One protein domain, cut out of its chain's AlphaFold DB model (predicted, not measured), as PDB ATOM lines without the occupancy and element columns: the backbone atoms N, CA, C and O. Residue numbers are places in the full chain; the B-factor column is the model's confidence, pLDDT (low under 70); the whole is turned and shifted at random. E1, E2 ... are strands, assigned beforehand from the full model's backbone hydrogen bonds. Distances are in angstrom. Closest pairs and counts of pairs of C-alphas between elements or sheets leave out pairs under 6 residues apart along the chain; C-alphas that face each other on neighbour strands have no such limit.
ATOM      1  N   THR A  95       2.964 -37.425  28.761       92.50
ATOM      2  CA  THR A  95       3.826 -37.372  27.577       92.50
ATOM      3  C   THR A  95       3.237 -38.222  26.464       92.50
ATOM      4  O   THR A  95       3.014 -39.418  26.634       92.50
ATOM      5  N   VAL A  96       3.032 -37.611  25.301       93.00
ATOM      6  CA  VAL A  96       2.557 -38.284  24.091       93.00
ATOM      7  C   VAL A  96       3.663 -38.290  23.048       93.00
ATOM      8  O   VAL A  96       4.281 -37.262  22.770       93.00
ATOM      9  N   ILE A  97       3.899 -39.455  22.451       91.75
ATOM     10  CA  ILE A  97       4.812 -39.605  21.319       91.75
ATOM     11  C   ILE A  97       4.069 -39.177  20.055       91.75
ATOM     12  O   ILE A  97       3.012 -39.712  19.724       91.75
ATOM     13  N   THR A  98       4.625 -38.204  19.346       92.19
ATOM     14  CA  THR A  98       4.128 -37.736  18.048       92.19
ATOM     15  C   THR A  98       5.223 -37.879  16.988       92.19
ATOM     16  O   THR A  98       6.382 -38.082  17.355       92.19
ATOM     17  N   PRO A  99       4.918 -37.746  15.683       91.88
ATOM     18  CA  PRO A  99       5.934 -37.844  14.629       91.88
ATOM     19  C   PRO A  99       7.108 -36.864  14.786       91.88
ATOM     20  O   PRO A  99       8.214 -37.166  14.354       91.88
ATOM     21  N   CYS A 100       6.887 -35.717  15.435       90.00
ATOM     22  CA  CYS A 100       7.924 -34.714  15.698       90.00
ATOM     23  C   CYS A 100       8.601 -34.862  17.067       90.00
ATOM     24  O   CYS A 100       9.384 -34.004  17.461       90.00
ATOM     25  N   GLY A 101       8.296 -35.935  17.801       90.44
ATOM     26  CA  GLY A 101       8.874 -36.228  19.106       90.44
ATOM     27  C   GLY A 101       7.867 -36.201  20.253       90.44
ATOM     28  O   GLY A 101       6.645 -36.257  20.064       90.44
ATOM     29  N   LEU A 102       8.418 -36.172  21.463       91.69
ATOM     30  CA  LEU A 102       7.686 -36.215  22.726       91.69
ATOM     31  C   LEU A 102       7.073 -34.850  23.030       91.69
ATOM     32  O   LEU A 102       7.773 -33.840  23.023       91.69
ATOM     33  N   GLN A 103       5.776 -34.831  23.330       93.12
ATOM     34  CA  GLN A 103       5.048 -33.605  23.636       93.12
ATOM     35  C   GLN A 103       4.219 -33.744  24.916       93.12
ATOM     36  O   GLN A 103       3.654 -34.813  25.163       93.12
ATOM     37  N   PRO A 104       4.102 -32.672  25.715       94.31
ATOM     38  CA  PRO A 104       3.274 -32.663  26.902       94.31
ATOM     39  C   PRO A 104       1.810 -32.467  26.503       94.31
ATOM     40  O   PRO A 104       1.477 -31.613  25.678       94.31
ATOM     41  N   LYS A 105       0.915 -33.241  27.105       94.50
ATOM     42  CA  LYS A 105      -0.527 -33.179  26.880       94.50
ATOM     43  C   LYS A 105      -1.254 -33.141  28.216       94.50
ATOM     44  O   LYS A 105      -0.939 -33.889  29.131       94.50
ATOM     45  N   PHE A 106      -2.244 -32.268  28.315       94.75
ATOM     46  CA  PHE A 106      -3.153 -32.171  29.446       94.75
ATOM     47  C   PHE A 106      -4.580 -32.110  28.903       94.75
ATOM     48  O   PHE A 106      -4.992 -31.105  28.321       94.75
ATOM     49  N   ASN A 107      -5.337 -33.201  29.042       94.25
ATOM     50  CA  ASN A 107      -6.633 -33.372  28.377       94.25
ATOM     51  C   ASN A 107      -6.519 -33.125  26.856       94.25
ATOM     52  O   ASN A 107      -5.743 -33.790  26.179       94.25
ATOM     53  N   ASN A 108      -7.250 -32.152  26.306       95.25
ATOM     54  CA  ASN A 108      -7.180 -31.758  24.890       95.25
ATOM     55  C   ASN A 108      -6.266 -30.548  24.635       95.25
ATOM     56  O   ASN A 108      -6.322 -29.940  23.563       95.25
ATOM     57  N   TYR A 109      -5.437 -30.189  25.613       95.31
ATOM     58  CA  TYR A 109      -4.562 -29.026  25.581       95.31
ATOM     59  C   TYR A 109      -3.090 -29.428  25.717       95.31
ATOM     60  O   TYR A 109      -2.750 -30.532  26.144       95.31
ATOM     61  N   THR A 110      -2.209 -28.513  25.349       94.56
ATOM     62  CA  THR A 110      -0.782 -28.523  25.677       94.56
ATOM     63  C   THR A 110      -0.402 -27.162  26.254       94.56
ATOM     64  O   THR A 110      -1.205 -26.225  26.223       94.56
ATOM     65  N   ILE A 111       0.795 -27.063  26.823       93.25
ATOM     66  CA  ILE A 111       1.352 -25.785  27.259       93.25
ATOM     67  C   ILE A 111       1.854 -25.012  26.032       93.25
ATOM     68  O   ILE A 111       2.464 -25.595  25.132       93.25
ATOM     69  N   ASN A 112       1.559 -23.716  25.982       90.81
ATOM     70  CA  ASN A 112       2.024 -22.794  24.952       90.81
ATOM     71  C   ASN A 112       3.552 -22.633  25.033       90.81
ATOM     72  O   ASN A 112       4.168 -22.916  26.060       90.81
ATOM     73  N   LEU A 113       4.171 -22.151  23.957       86.44
ATOM     74  CA  LEU A 113       5.613 -21.898  23.888       86.44
ATOM     75  C   LEU A 113       6.097 -20.895  24.953       86.44
ATOM     76  O   LEU A 113       7.253 -20.957  25.378       86.44
ATOM     77  N   ASP A 114       5.212 -20.005  25.418       83.06
ATOM     78  CA  ASP A 114       5.479 -19.087  26.532       83.06
ATOM     79  C   ASP A 114       5.573 -19.789  27.899       83.06
ATOM     80  O   ASP A 114       6.094 -19.211  28.846       83.06
ATOM     81  N   GLY A 115       5.125 -21.040  28.010       88.56
ATOM     82  CA  GLY A 115       5.165 -21.830  29.234       88.56
ATOM     83  C   GLY A 115       4.076 -21.507  30.258       88.56
ATOM     84  O   GLY A 115       4.090 -22.119  31.322       88.56
ATOM     85  N   TRP A 116       3.137 -20.602  29.967       87.44
ATOM     86  CA  TRP A 116       2.115 -20.150  30.924       87.44
ATOM     87  C   TRP A 116       0.682 -20.477  30.496       87.44
ATOM     88  O   TRP A 116      -0.169 -20.744  31.346       87.44
ATOM     89  N   GLU A 117       0.387 -20.448  29.196       90.62
ATOM     90  CA  GLU A 117      -0.985 -20.570  28.687       90.62
ATOM     91  C   GLU A 117      -1.296 -21.962  28.139       90.62
ATOM     92  O   GLU A 117      -0.456 -22.609  27.520       90.62
ATOM     93  N   PHE A 118      -2.539 -22.422  28.296       92.25
ATOM     94  CA  PHE A 118      -2.996 -23.620  27.593       92.25
ATOM     95  C   PHE A 118      -3.406 -23.286  26.165       92.25
ATOM     96  O   PHE A 118      -4.215 -22.391  25.926       92.25
ATOM     97  N   VAL A 119      -2.923 -24.080  25.218       93.69
ATOM     98  CA  VAL A 119      -3.346 -24.050  23.815       93.69
ATOM     99  C   VAL A 119      -3.895 -25.408  23.419       93.69
ATOM    100  O   VAL A 119      -3.581 -26.430  24.032       93.69
ATOM    101  N   LYS A 120      -4.763 -25.440  22.409       96.12
ATOM    102  CA  LYS A 120      -5.319 -26.700  21.912       96.12
ATOM    103  C   LYS A 120      -4.178 -27.609  21.452       96.12
ATOM    104  O   LYS A 120      -3.294 -27.170  20.724       96.12
ATOM    105  N   PHE A 121      -4.214 -28.872  21.868       95.19
ATOM    106  CA  PHE A 121      -3.198 -29.842  21.478       95.19
ATOM    107  C   PHE A 121      -3.198 -30.035  19.957       95.19
ATOM    108  O   PHE A 121      -4.247 -30.280  19.352       95.19
ATOM    109  N   PHE A 122      -2.011 -29.972  19.357       93.75
ATOM    110  CA  PHE A 122      -1.779 -30.263  17.949       93.75
ATOM    111  C   PHE A 122      -0.499 -31.108  17.809       93.75
ATOM    112  O   PHE A 122       0.499 -30.816  18.477       93.75
ATOM    113  N   PRO A 123      -0.491 -32.175  16.985       92.50
ATOM    114  CA  PRO A 123       0.730 -32.928  16.707       92.50
ATOM    115  C   PRO A 123       1.815 -32.001  16.145       92.50
ATOM    116  O   PRO A 123       1.510 -31.141  15.332       92.50
ATOM    117  N   CYS A 124       3.074 -32.175  16.544       90.38
ATOM    118  CA  CYS A 124       4.186 -31.312  16.131       90.38
ATOM    119  C   CYS A 124       4.111 -29.840  16.575       90.38
ATOM    120  O   CYS A 124       4.749 -28.995  15.957       90.38
ATOM    121  N   TYR A 125       3.374 -29.519  17.644       91.62
ATOM    122  CA  TYR A 125       3.409 -28.179  18.240       91.62
ATOM    123  C   TYR A 125       4.768 -27.887  18.904       91.62
ATOM    124  O   TYR A 125       5.370 -26.840  18.681       91.62
ATOM    125  N   TRP A 126       5.283 -28.853  19.663       89.94
ATOM    126  CA  TRP A 126       6.652 -28.884  20.168       89.94
ATOM    127  C   TRP A 126       7.522 -29.752  19.252       89.94
ATOM    128  O   TRP A 126       7.225 -30.927  19.034       89.94
ATOM    129  N   THR A 127       8.611 -29.178  18.740       83.62
ATOM    130  CA  THR A 127       9.523 -29.841  17.784       83.62
ATOM    131  C   THR A 127      10.954 -29.980  18.294       83.62
ATOM    132  O   THR A 127      11.722 -30.780  17.774       83.62
ATOM    133  N   ASN A 128      11.333 -29.210  19.316       76.62
ATOM    134  CA  ASN A 128      12.740 -29.026  19.686       76.62
ATOM    135  C   ASN A 128      13.205 -29.962  20.815       76.62
ATOM    136  O   ASN A 128      14.308 -29.796  21.324       76.62
ATOM    137  N   GLY A 129      12.366 -30.906  21.258       78.94
ATOM    138  CA  GLY A 129      12.672 -31.843  22.353       78.94
ATOM    139  C   GLY A 129      12.736 -31.223  23.759       78.94
ATOM    140  O   GLY A 129      12.836 -31.951  24.746       78.94
ATOM    141  N   PHE A 130      12.629 -29.897  23.857       87.12
ATOM    142  CA  PHE A 130      12.521 -29.144  25.103       87.12
ATOM    143  C   PHE A 130      11.154 -28.483  25.187       87.12
ATOM    144  O   PHE A 130      10.630 -28.017  24.175       87.12
ATOM    145  N   VAL A 131      10.612 -28.417  26.397       89.69
ATOM    146  CA  VAL A 131       9.328 -27.776  26.690       89.69
ATOM    147  C   VAL A 131       9.521 -26.709  27.751       89.69
ATOM    148  O   VAL A 131      10.386 -26.836  28.616       89.69
ATOM    149  N   ASN A 132       8.728 -25.649  27.685       89.06
ATOM    150  CA  ASN A 132       8.741 -24.593  28.685       89.06
ATOM    151  C   ASN A 132       7.565 -24.796  29.649       89.06
ATOM    152  O   ASN A 132       6.422 -24.873  29.209       89.06
ATOM    153  N   PHE A 133       7.841 -24.871  30.951       89.38
ATOM    154  CA  PHE A 133       6.821 -24.823  31.998       89.38
ATOM    155  C   PHE A 133       7.131 -23.655  32.935       89.38
ATOM    156  O   PHE A 133       8.130 -23.683  33.653       89.38
ATOM    157  N   ASN A 134       6.262 -22.644  32.959       85.50
ATOM    158  CA  ASN A 134       6.377 -21.430  33.770       85.50
ATOM    159  C   ASN A 134       7.745 -20.731  33.614       85.50
ATOM    160  O   ASN A 134       8.459 -20.533  34.602       85.50
ATOM    161  N   ASP A 135       8.136 -20.420  32.373       80.31
ATOM    162  CA  ASP A 135       9.439 -19.834  31.995       80.31
ATOM    163  C   ASP A 135      10.682 -20.661  32.375       80.31
ATOM    164  O   ASP A 135      11.806 -20.151  32.415       80.31
ATOM    165  N   LYS A 136      10.519 -21.957  32.654       85.69
ATOM    166  CA  LYS A 136      11.625 -22.874  32.938       85.69
ATOM    167  C   LYS A 136      11.696 -23.946  31.852       85.69
ATOM    168  O   LYS A 136      10.682 -24.587  31.578       85.69
ATOM    169  N   PRO A 137      12.874 -24.193  31.253       88.25
ATOM    170  CA  PRO A 137      13.030 -25.249  30.266       88.25
ATOM    171  C   PRO A 137      13.082 -26.625  30.941       88.25
ATOM    172  O   PRO A 137      13.734 -26.815  31.970       88.25
ATOM    173  N   TYR A 138      12.420 -27.600  30.333       90.75
ATOM    174  CA  TYR A 138      12.415 -29.001  30.734       90.75
ATOM    175  C   TYR A 138      12.789 -29.879  29.542       90.75
ATOM    176  O   TYR A 138      12.365 -29.636  28.413       90.75
ATOM    177  N   ALA A 139      13.555 -30.931  29.809       90.44
ATOM    178  CA  ALA A 139      13.786 -32.026  28.876       90.44
ATOM    179  C   ALA A 139      13.186 -33.312  29.418       90.44
ATOM    180  O   ALA A 139      13.178 -33.559  30.627       90.44
ATOM    181  N   PHE A 140      12.743 -34.163  28.503       89.19
ATOM    182  CA  PHE A 140      12.281 -35.489  28.859       89.19
ATOM    183  C   PHE A 140      13.478 -36.407  29.153       89.19
ATOM    184  O   PHE A 140      14.298 -36.670  28.274       89.19
ATOM    185  N   ARG A 141      13.599 -36.871  30.400       87.62
ATOM    186  CA  ARG A 141      14.632 -37.812  30.869       87.62
ATOM    187  C   ARG A 141      14.010 -38.766  31.883       87.62
ATOM    188  O   ARG A 141      13.161 -38.355  32.664       87.62
ATOM    189  N   ASN A 142      14.432 -40.030  31.901       87.88
ATOM    190  CA  ASN A 142      13.930 -41.037  32.851       87.88
ATOM    191  C   ASN A 142      12.390 -41.116  32.904       87.88
ATOM    192  O   ASN A 142      11.798 -41.135  33.979       87.88
ATOM    193  N   ASN A 143      11.738 -41.119  31.737       85.31
ATOM    194  CA  ASN A 143      10.277 -41.150  31.589       85.31
ATOM    195  C   ASN A 143       9.517 -39.975  32.232       85.31
ATOM    196  O   ASN A 143       8.306 -40.061  32.427       85.31
ATOM    197  N   THR A 144      10.192 -38.868  32.538       90.31
ATOM    198  CA  THR A 144       9.557 -37.683  33.118       90.31
ATOM    199  C   THR A 144      10.156 -36.388  32.575       90.31
ATOM    200  O   THR A 144      11.245 -36.359  31.997       90.31
ATOM    201  N   TRP A 145       9.432 -35.285  32.742       89.69
ATOM    202  CA  TRP A 145       9.936 -33.954  32.429       89.69
ATOM    203  C   TRP A 145      10.860 -33.488  33.554       89.69
ATOM    204  O   TRP A 145      10.422 -33.175  34.659       89.69
ATOM    205  N   THR A 146      12.153 -33.419  33.259       90.69
ATOM    206  CA  THR A 146      13.185 -32.938  34.185       90.69
ATOM    207  C   THR A 146      13.572 -31.508  33.846       90.69
ATOM    208  O   THR A 146      13.805 -31.184  32.679       90.69
ATOM    209  N   ARG A 147      13.627 -30.639  34.861       89.94
ATOM    210  CA  ARG A 147      14.034 -29.246  34.671       89.94
ATOM    211  C   ARG A 147      15.492 -29.199  34.229       89.94
ATOM    212  O   ARG A 147      16.332 -29.890  34.797       89.94
ATOM    213  N   ILE A 148      15.777 -28.360  33.243       87.81
ATOM    214  CA  ILE A 148      17.142 -28.023  32.862       87.81
ATOM    215  C   ILE A 148      17.487 -26.694  33.512       87.81
ATOM    216  O   ILE A 148      16.789 -25.696  33.331       87.81
TER     217      ILE A 148
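This is residues 95 to 148 of the 284 residues of an uncharacterized protein of Daphnia magna (UniProt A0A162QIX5). This is a small rounded body of three separate strand pieces set round a common middle: the hairpin E1-E2, the hairpin E3-E4 and a three-strand antiparallel meander, E5-E6-E7. E2 and E5 have the centres nearest to the mean of the C-alphas, 4.8 A and 5.5 A from it, while E4 and E7 lie farthest out, at 11.0 A and 10.3 A, and residues 121 to 129 run as a loop from the second hairpin over to the meander. The printed part has 54 residues with seven named strands, E1 to E7 in order along the chain, and no named helix; the class is all strand. The whole is compact, with a radius of gyration of the C-alphas of 10.1 A and spans of 25 by 24 by 18 A.

Start at E1, residues 95 to 98, and E2, residues 101 to 105: this hairpin is antiparallel at 135 degrees, with N 96 and O 103 at 2.9 A, within hydrogen-bond range. Go on to E3, residues 109 to 111, where the closest C-alphas of E2 and E3, those of Pro 104 and Thr 110, are 5.9 A apart. E3 forms a hairpin with E4, residues 118 to 120, antiparallel at 134 degrees, with N 110 and O 119 at 2.8 A. E2 and E4 are apart. Next look at the sheet of E5, residues 130 to 133, E6, residues 136 to 141, and E7, residues 144 to 147, a meander, each strand the antiparallel neighbour of the one before. E5 and E6 form a hairpin at 131 degrees, with N 138 and O 131 at 2.8 A; E6 and E7 form another at 141 degrees, with N 146 and O 139 at 2.8 A. E5 and E7 are its edge strands. The closest C-alphas of E3 and E5, those of Ile 111 and Phe 133, are 7.3 A apart; those of E2 and E5, Pro 104 and Val 131, are 7.8 A apart. E4 and E5 are apart.

Find C-alpha 95 at (3.826, -37.372, 27.577), where E1 begins its 9.5 A. E2 covers 12.6 A, and E3 and E4 6.9 A each. From C-alpha 130 at (12.521, -29.144, 25.103) E5 runs 9.9 A; E6 follows with 15.4 A, and E7 runs 9.7 A to C-alpha 147 at (14.034, -29.246, 34.671).

The two C-alphas farthest apart are those of Lys 120 and Asn 142, at 26.4 A. The printed part has no cut and no long link; E3 to E4 and E4 to E5 are short links, the others tight. The mean pLDDT of the printed part is 90.0, and no printed residue is under 70.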